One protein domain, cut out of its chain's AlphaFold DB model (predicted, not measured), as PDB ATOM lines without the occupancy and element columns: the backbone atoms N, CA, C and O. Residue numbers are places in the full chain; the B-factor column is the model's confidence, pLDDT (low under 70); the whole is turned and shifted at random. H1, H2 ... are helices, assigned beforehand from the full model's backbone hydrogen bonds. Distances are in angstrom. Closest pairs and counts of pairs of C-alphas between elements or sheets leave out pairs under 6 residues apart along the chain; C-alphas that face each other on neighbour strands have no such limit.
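Overview. This is residues 52 to 120 of the 122 residues of an uncharacterized protein of archaeon (UniProt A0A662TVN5). Two long helices run opposite ways along the two sides of a flat, open frame, H2 the longer, and stay apart. The link between them, residues 72 to 91, folds inward as a loop with its tip near Pro 83 in the space between the helices. The printed part has 69 residues with two named helices, H1 then H2, and no named strand, and is all helix. It is loose, with a radius of gyration of the C-alphas of 15.5 A, and spans 48 by 29 by 6 A.

Along the chain. H2, residues 92 to 118, is 39.1 A long and ends at C-alpha 118 (43.488, 0.330, 23.368). H1, residues 52 to 71, is 29.0 A long and begins at C-alpha 52 (59.116, 11.187, 34.695).

Arrangement. H1 and H2 are apart, with no C-alpha of the one within 8 A of the other. In both, every O i to N i+4 pair is within hydrogen-bond range. Residues 106 to 120, of which 106 to 118 belong to H2, stand free, and so do residues 52 to 57 of H1.

Size, cuts and confidence. The C-alphas of Glu 74 and Thr 120 are the two farthest apart, 48.5 A. The printed part has no cut. The link from H1 to H2 is long, 20 residues. Mean pLDDT of the printed part is 70.9; residues 68 to 91 are among those under 70.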
ATOM      1  N   TYR A  52      58.468  10.185  33.844       66.69
ATOM      2  CA  TYR A  52      59.116  11.187  34.695       66.69
ATOM      3  C   TYR A  52      58.715  12.644  34.387       66.69
ATOM      4  O   TYR A  52      58.521  13.429  35.311       66.69
ATOM      5  N   TYR A  53      58.535  13.013  33.113       74.50
ATOM      6  CA  TYR A  53      58.117  14.370  32.732       74.50
ATOM      7  C   TYR A  53      56.626  14.630  32.996       74.50
ATOM      8  O   TYR A  53      56.229  15.763  33.255       74.50
ATOM      9  N   ILE A  54      55.797  13.583  32.974       75.56
ATOM     10  CA  ILE A  54      54.393  13.667  33.391       75.56
ATOM     11  C   ILE A  54      54.323  13.935  34.900       75.56
ATOM     12  O   ILE A  54      53.601  14.833  35.333       75.56
ATOM     13  N   TRP A  55      55.123  13.217  35.698       77.81
ATOM     14  CA  TRP A  55      55.214  13.446  37.142       77.81
ATOM     15  C   TRP A  55      55.780  14.828  37.483       77.81
ATOM     16  O   TRP A  55      55.236  15.498  38.361       77.81
ATOM     17  N   SER A  56      56.811  15.302  36.776       81.88
ATOM     18  CA  SER A  56      57.361  16.643  37.016       81.88
ATOM     19  C   SER A  56      56.368  17.754  36.654       81.88
ATOM     20  O   SER A  56      56.225  18.716  37.411       81.88
ATOM     21  N   GLY A  57      55.615  17.592  35.560       81.81
ATOM     22  CA  GLY A  57      54.532  18.502  35.183       81.81
ATOM     23  C   GLY A  57      53.413  18.550  36.225       81.81
ATOM     24  O   GLY A  57      52.966  19.635  36.600       81.81
ATOM     25  N   LEU A  58      53.004  17.394  36.758       82.00
ATOM     26  CA  LEU A  58      51.984  17.307  37.806       82.00
ATOM     27  C   LEU A  58      52.423  18.010  39.101       82.00
ATOM     28  O   LEU A  58      51.633  18.728  39.716       82.00
ATOM     29  N   PHE A  59      53.690  17.850  39.494       84.75
ATOM     30  CA  PHE A  59      54.248  18.526  40.668       84.75
ATOM     31  C   PHE A  59      54.294  20.048  40.502       84.75
ATOM     32  O   PHE A  59      53.921  20.767  41.428       84.75
ATOM     33  N   LEU A  60      54.689  20.552  39.327       86.69
ATOM     34  CA  LEU A  60      54.679  21.994  39.053       86.69
ATOM     35  C   LEU A  60      53.268  22.586  39.159       86.69
ATOM     36  O   LEU A  60      53.082  23.647  39.755       86.69
ATOM     37  N   ILE A  61      52.276  21.880  38.612       83.25
ATOM     38  CA  ILE A  61      50.864  22.273  38.692       83.25
ATOM     39  C   ILE A  61      50.402  22.331  40.153       83.25
ATOM     40  O   ILE A  61      49.727  23.283  40.546       83.25
ATOM     41  N   MET A  62      50.793  21.349  40.969       77.38
ATOM     42  CA  MET A  62      50.449  21.312  42.392       77.38
ATOM     43  C   MET A  62      51.059  22.471  43.179       77.38
ATOM     44  O   MET A  62      50.363  23.108  43.966       77.38
ATOM     45  N   ILE A  63      52.331  22.786  42.935       84.56
ATOM     46  CA  ILE A  63      53.006  23.919  43.578       84.56
ATOM     47  C   ILE A  63      52.318  25.235  43.194       84.56
ATOM     48  O   ILE A  63      52.023  26.052  44.067       84.56
ATOM     49  N   GLY A  64      51.993  25.419  41.910       75.50
ATOM     50  CA  GLY A  64      51.261  26.595  41.437       75.50
ATOM     51  C   GLY A  64      49.896  26.749  42.111       75.50
ATOM     52  O   GLY A  64      49.559  27.836  42.578       75.50
ATOM     53  N   ALA A  65      49.138  25.658  42.238       71.38
ATOM     54  CA  ALA A  65      47.835  25.669  42.900       71.38
ATOM     55  C   ALA A  65      47.927  26.094  44.376       71.38
ATOM     56  O   ALA A  65      47.113  26.896  44.835       71.38
ATOM     57  N   ILE A  66      48.942  25.617  45.105       76.06
ATOM     58  CA  ILE A  66      49.156  25.983  46.513       76.06
ATOM     59  C   ILE A  66      49.441  27.486  46.636       76.06
ATOM     60  O   ILE A  66      48.800  28.164  47.439       76.06
ATOM     61  N   ILE A  67      50.330  28.030  45.799       79.50
ATOM     62  CA  ILE A  67      50.681  29.463  45.804       79.50
ATOM     63  C   ILE A  67      49.447  30.331  45.525       79.50
ATOM     64  O   ILE A  67      49.214  31.325  46.208       79.50
ATOM     65  N   LEU A  68      48.629  29.935  44.551       69.69
ATOM     66  CA  LEU A  68      47.424  30.670  44.165       69.69
ATOM     67  C   LEU A  68      46.336  30.597  45.240       69.69
ATOM     68  O   LEU A  68      45.651  31.587  45.486       69.69
ATOM     69  N   SER A  69      46.221  29.462  45.934       62.69
ATOM     70  CA  SER A  69      45.309  29.325  47.074       62.69
ATOM     71  C   SER A  69      45.721  30.195  48.267       62.69
ATOM     72  O   SER A  69      44.863  30.802  48.899       62.69
ATOM     73  N   LEU A  70      47.026  30.318  48.530       64.12
ATOM     74  CA  LEU A  70      47.561  31.188  49.577       64.12
ATOM     75  C   LEU A  70      47.377  32.670  49.226       64.12
ATOM     76  O   LEU A  70      47.003  33.456  50.091       64.12
ATOM     77  N   GLY A  71      47.568  33.047  47.958       63.72
ATOM     78  CA  GLY A  71      47.347  34.420  47.485       63.72
ATOM     79  C   GLY A  71      45.875  34.853  47.477       63.72
ATOM     80  O   GLY A  71      45.585  36.042  47.561       63.72
ATOM     81  N   GLY A  72      44.934  33.906  47.418       60.25
ATOM     82  CA  GLY A  72      43.494  34.178  47.479       60.25
ATOM     83  C   GLY A  72      42.947  34.476  48.881       60.25
ATOM     84  O   GLY A  72      41.778  34.831  49.000       60.25
ATOM     85  N   LEU A  73      43.753  34.337  49.941       55.44
ATOM     86  CA  LEU A  73      43.300  34.511  51.329       55.44
ATOM     87  C   LEU A  73      43.130  35.981  51.753       55.44
ATOM     88  O   LEU A  73      42.393  36.247  52.698       55.44
ATOM     89  N   GLU A  74      43.757  36.935  51.060       58.03
ATOM     90  CA  GLU A  74      43.691  38.364  51.420       58.03
ATOM     91  C   GLU A  74      42.628  39.155  50.630       58.03
ATOM     92  O   GLU A  74      42.230  40.246  51.039       58.03
ATOM     93  N   GLY A  75      42.115  38.604  49.524       55.00
ATOM     94  CA  GLY A  75      41.110  39.239  48.667       55.00
ATOM     95  C   GLY A  75      39.823  38.427  48.641       55.00
ATOM     96  O   GLY A  75      39.726  37.441  47.914       55.00
ATOM     97  N   GLY A  76      38.834  38.828  49.441       55.94
ATOM     98  CA  GLY A  76      37.547  38.142  49.526       55.94
ATOM     99  C   GLY A  76      36.923  37.813  48.160       55.94
ATOM    100  O   GLY A  76      36.989  38.595  47.214       55.94
ATOM    101  N   SER A  77      36.248  36.659  48.112       56.25
ATOM    102  CA  SER A  77      35.373  36.160  47.036       56.25
ATOM    103  C   SER A  77      36.016  35.689  45.724       56.25
ATOM    104  O   SER A  77      35.387  35.774  44.672       56.25
ATOM    105  N   PHE A  78      37.210  35.090  45.770       54.75
ATOM    106  CA  PHE A  78      37.679  34.271  44.650       54.75
ATOM    107  C   PHE A  78      37.863  32.816  45.005       54.75
ATOM    108  O   PHE A  78      38.332  32.437  46.077       54.75
ATOM    109  N   ILE A  79      37.492  32.006  44.022       56.06
ATOM    110  CA  ILE A  79      37.604  30.578  44.082       56.06
ATOM    111  C   ILE A  79      38.310  30.024  42.861       56.06
ATOM    112  O   ILE A  79      37.813  30.005  41.741       56.06
ATOM    113  N   TYR A  80      39.548  29.637  43.141       56.66
ATOM    114  CA  TYR A  80      40.544  29.140  42.226       56.66
ATOM    115  C   TYR A  80      40.253  27.705  41.773       56.66
ATOM    116  O   TYR A  80      40.278  26.772  42.562       56.66
ATOM    117  N   ILE A  81      40.013  27.486  40.485       59.19
ATOM    118  CA  ILE A  81      39.818  26.147  39.922       59.19
ATOM    119  C   ILE A  81      41.032  25.818  39.050       59.19
ATOM    120  O   ILE A  81      41.036  26.080  37.849       59.19
ATOM    121  N   PHE A  82      42.065  25.233  39.664       47.09
ATOM    122  CA  PHE A  82      43.075  24.430  38.965       47.09
ATOM    123  C   PHE A  82      43.783  23.481  39.958       47.09
ATOM    124  O   PHE A  82      44.256  23.970  40.981       47.09
ATOM    125  N   PRO A  83      43.914  22.159  39.722       54.28
ATOM    126  CA  PRO A  83      43.262  21.352  38.701       54.28
ATOM    127  C   PRO A  83      41.836  20.908  39.062       54.28
ATOM    128  O   PRO A  83      41.109  20.629  38.128       54.28
ATOM    129  N   PHE A  84      41.368  20.901  40.321       53.75
ATOM    130  CA  PHE A  84      39.950  20.590  40.599       53.75
ATOM    131  C   PHE A  84      39.385  21.381  41.794       53.75
ATOM    132  O   PHE A  84      39.342  20.915  42.922       53.75
ATOM    133  N   PHE A  85      38.944  22.588  41.450       55.31
ATOM    134  CA  PHE A  85      37.938  23.456  42.067       55.31
ATOM    135  C   PHE A  85      38.052  23.916  43.529       55.31
ATOM    136  O   PHE A  85      37.751  23.178  44.457       55.31
ATOM    137  N   LEU A  86      38.276  25.220  43.725       50.69
ATOM    138  CA  LEU A  86      37.728  25.944  44.866       50.69
ATOM    139  C   LEU A  86      36.313  26.435  44.478       50.69
ATOM    140  O   LEU A  86      36.119  26.873  43.343       50.69
ATOM    141  N   ILE A  87      35.323  26.348  45.386       58.09
ATOM    142  CA  ILE A  87      34.040  27.084  45.295       58.09
ATOM    143  C   ILE A  87      33.712  27.803  46.624       58.09
ATOM    144  O   ILE A  87      33.562  27.169  47.657       58.09
ATOM    145  N   SER A  88      33.612  29.134  46.591       56.59
ATOM    146  CA  SER A  88      33.104  30.040  47.620       56.59
ATOM    147  C   SER A  88      32.413  31.214  46.926       56.59
ATOM    148  O   SER A  88      32.942  32.316  46.793       56.59
ATOM    149  N   THR A  89      31.223  30.927  46.413       56.59
ATOM    150  CA  THR A  89      30.237  31.929  46.004       56.59
ATOM    151  C   THR A  89      28.869  31.395  46.403       56.59
ATOM    152  O   THR A  89      28.575  30.230  46.135       56.59
ATOM    153  N   SER A  90      28.017  32.226  47.002       60.00
ATOM    154  CA  SER A  90      26.632  31.872  47.356       60.00
ATOM    155  C   SER A  90      25.726  31.624  46.137       60.00
ATOM    156  O   SER A  90      24.569  31.239  46.293       60.00
ATOM    157  N   ASP A  91      26.237  31.837  44.922       69.38
ATOM    158  CA  ASP A  91      25.485  31.728  43.679       69.38
ATOM    159  C   ASP A  91      25.499  30.310  43.094       69.38
ATOM    160  O   ASP A  91      26.483  29.834  42.520       69.38
ATOM    161  N   TRP A  92      24.336  29.659  43.145       70.75
ATOM    162  CA  TRP A  92      24.091  28.310  42.614       70.75
ATOM    163  C   TRP A  92      24.413  28.146  41.115       70.75
ATOM    164  O   TRP A  92      24.718  27.047  40.655       70.75
ATOM    165  N   ARG A  93      24.382  29.242  40.344       72.06
ATOM    166  CA  ARG A  93      24.710  29.249  38.909       72.06
ATOM    167  C   ARG A  93      26.175  28.892  38.660       72.06
ATOM    168  O   ARG A  93      26.477  28.172  37.715       72.06
ATOM    169  N   ILE A  94      27.072  29.360  39.527       66.69
ATOM    170  CA  ILE A  94      28.516  29.120  39.420       66.69
ATOM    171  C   ILE A  94      28.834  27.681  39.843       66.69
ATOM    172  O   ILE A  94      29.629  27.004  39.191       66.69
ATOM    173  N   ALA A  95      28.130  27.169  40.858       67.81
ATOM    174  CA  ALA A  95      28.218  25.766  41.260       67.81
ATOM    175  C   ALA A  95      27.810  24.808  40.124       67.81
ATOM    176  O   ALA A  95      28.503  23.824  39.874       67.81
ATOM    177  N   LEU A  96      26.743  25.122  39.379       74.62
ATOM    178  CA  LEU A  96      26.320  24.330  38.216       74.62
ATOM    179  C   LEU A  96      27.371  24.286  37.105       74.62
ATOM    180  O   LEU A  96      27.635  23.218  36.554       74.62
ATOM    181  N   VAL A  97      27.987  25.427  36.791       71.81
ATOM    182  CA  VAL A  97      29.054  25.496  35.783       71.81
ATOM    183  C   VAL A  97      30.276  24.691  36.235       71.81
ATOM    184  O   VAL A  97      30.841  23.948  35.433       71.81
ATOM    185  N   GLY A  98      30.638  24.758  37.520       70.56
ATOM    186  CA  GLY A  98      31.721  23.957  38.098       70.56
ATOM    187  C   GLY A  98      31.464  22.450  38.005       70.56
ATOM    188  O   GLY A  98      32.324  21.705  37.536       70.56
ATOM    189  N   ILE A  99      30.257  22.003  38.366       76.94
ATOM    190  CA  ILE A  99      29.849  20.591  38.265       76.94
ATOM    191  C   ILE A  99      29.880  20.115  36.808       76.94
ATOM    192  O   ILE A  99      30.401  19.038  36.521       76.94
ATOM    193  N   PHE A 100      29.367  20.919  35.875       80.25
ATOM    194  CA  PHE A 100      29.374  20.578  34.453       80.25
ATOM    195  C   PHE A 100      30.800  20.407  33.912       80.25
ATOM    196  O   PHE A 100      31.097  19.428  33.224       80.25
ATOM    197  N   LEU A 101      31.705  21.322  34.268       71.69
ATOM    198  CA  LEU A 101      33.103  21.288  33.841       71.69
ATOM    199  C   LEU A 101      33.857  20.105  34.477       71.69
ATOM    200  O   LEU A 101      34.645  19.443  33.799       71.69
ATOM    201  N   PHE A 102      33.557  19.771  35.735       74.12
ATOM    202  CA  PHE A 102      34.088  18.583  36.407       74.12
ATOM    203  C   PHE A 102      33.688  17.292  35.682       74.12
ATOM    204  O   PHE A 102      34.549  16.470  35.366       74.12
ATOM    205  N   ILE A 103      32.404  17.138  35.349       85.06
ATOM    206  CA  ILE A 103      31.903  15.976  34.602       85.06
ATOM    207  C   ILE A 103      32.581  15.892  33.230       85.06
ATOM    208  O   ILE A 103      33.042  14.822  32.835       85.06
ATOM    209  N   PHE A 104      32.700  17.018  32.524       82.94
ATOM    210  CA  PHE A 104      33.354  17.076  31.217       82.94
ATOM    211  C   PHE A 104      34.823  16.627  31.280       82.94
ATOM    212  O   PHE A 104      35.254  15.792  30.481       82.94
ATOM    213  N   MET A 105      35.579  17.108  32.270       75.94
ATOM    214  CA  MET A 105      36.953  16.664  32.522       75.94
ATOM    215  C   MET A 105      37.030  15.170  32.854       75.94
ATOM    216  O   MET A 105      37.897  14.476  32.322       75.94
ATOM    217  N   MET A 106      36.115  14.654  33.678       81.94
ATOM    218  CA  MET A 106      36.087  13.234  34.042       81.94
ATOM    219  C   MET A 106      35.866  12.341  32.812       81.94
ATOM    220  O   MET A 106      36.547  11.329  32.645       81.94
ATOM    221  N   VAL A 107      34.967  12.744  31.911       89.19
ATOM    222  CA  VAL A 107      34.710  12.044  30.643       89.19
ATOM    223  C   VAL A 107      35.944  12.063  29.742       89.19
ATOM    224  O   VAL A 107      36.307  11.025  29.191       89.19
ATOM    225  N   LEU A 108      36.629  13.203  29.616       84.12
ATOM    226  CA  LEU A 108      37.865  13.290  28.832       84.12
ATOM    227  C   LEU A 108      38.967  12.380  29.383       84.12
ATOM    228  O   LEU A 108      39.647  11.713  28.604       84.12
ATOM    229  N   ILE A 109      39.112  12.302  30.709       83.62
ATOM    230  CA  ILE A 109      40.065  11.399  31.367       83.62
ATOM    231  C   ILE A 109      39.702   9.935  31.089       83.62
ATOM    232  O   ILE A 109      40.582   9.151  30.736       83.62
ATOM    233  N   LEU A 110      38.423   9.561  31.167       88.06
ATOM    234  CA  LEU A 110      37.975   8.207  30.820       88.06
ATOM    235  C   LEU A 110      38.241   7.864  29.349       88.06
ATOM    236  O   LEU A 110      38.691   6.758  29.052       88.06
ATOM    237  N   ILE A 111      38.008   8.801  28.428       90.81
ATOM    238  CA  ILE A 111      38.328   8.623  27.004       90.81
ATOM    239  C   ILE A 111      39.837   8.459  26.818       90.81
ATOM    240  O   ILE A 111      40.267   7.602  26.046       90.81
ATOM    241  N   TYR A 112      40.640   9.254  27.523       85.19
ATOM    242  CA  TYR A 112      42.094   9.177  27.469       85.19
ATOM    243  C   TYR A 112      42.603   7.822  27.972       85.19
ATOM    244  O   TYR A 112      43.363   7.163  27.268       85.19
ATOM    245  N   ILE A 113      42.117   7.353  29.125       84.56
ATOM    246  CA  ILE A 113      42.443   6.025  29.665       84.56
ATOM    247  C   ILE A 113      41.968   4.925  28.707       84.56
ATOM    248  O   ILE A 113      42.716   4.000  28.411       84.56
ATOM    249  N   GLY A 114      40.754   5.036  28.162       85.69
ATOM    250  CA  GLY A 114      40.222   4.074  27.197       85.69
ATOM    251  C   GLY A 114      41.037   4.003  25.903       85.69
ATOM    252  O   GLY A 114      41.205   2.920  25.342       85.69
ATOM    253  N   ARG A 115      41.586   5.132  25.437       80.44
ATOM    254  CA  ARG A 115      42.544   5.156  24.322       80.44
ATOM    255  C   ARG A 115      43.881   4.540  24.717       80.44
ATOM    256  O   ARG A 115      44.387   3.716  23.968       80.44
ATOM    257  N   LEU A 116      44.392   4.858  25.905       80.12
ATOM    258  CA  LEU A 116      45.658   4.326  26.409       80.12
ATOM    259  C   LEU A 116      45.627   2.794  26.553       80.12
ATOM    260  O   LEU A 116      46.578   2.126  26.169       80.12
ATOM    261  N   ILE A 117      44.510   2.231  27.027       79.56
ATOM    262  CA  ILE A 117      44.298   0.775  27.120       79.56
ATOM    263  C   ILE A 117      44.185   0.137  25.725       79.56
ATOM    264  O   ILE A 117      44.611  -0.996  25.517       79.56
ATOM    265  N   ARG A 118      43.615   0.844  24.742       71.69
ATOM    266  CA  ARG A 118      43.488   0.330  23.368       71.69
ATOM    267  C   ARG A 118      44.830   0.309  22.624       71.69
ATOM    268  O   ARG A 118      44.993  -0.482  21.701       71.69
ATOM    269  N   GLU A 119      45.775   1.157  23.021       64.81
ATOM    270  CA  GLU A 119      47.120   1.246  22.442       64.81
ATOM    271  C   GLU A 119      48.150   0.313  23.099       64.81
ATOM    272  O   GLU A 119      49.305   0.312  22.677       64.81
ATOM    273  N   THR A 120      47.757  -0.525  24.068       54.38
ATOM    274  CA  THR A 120      48.557  -1.676  24.525       54.38
ATOM    275  C   THR A 120      48.109  -2.954  23.806       54.38
ATOM    276  O   THR A 120      47.293  -3.699  24.354       54.38
TER     277      THR A 120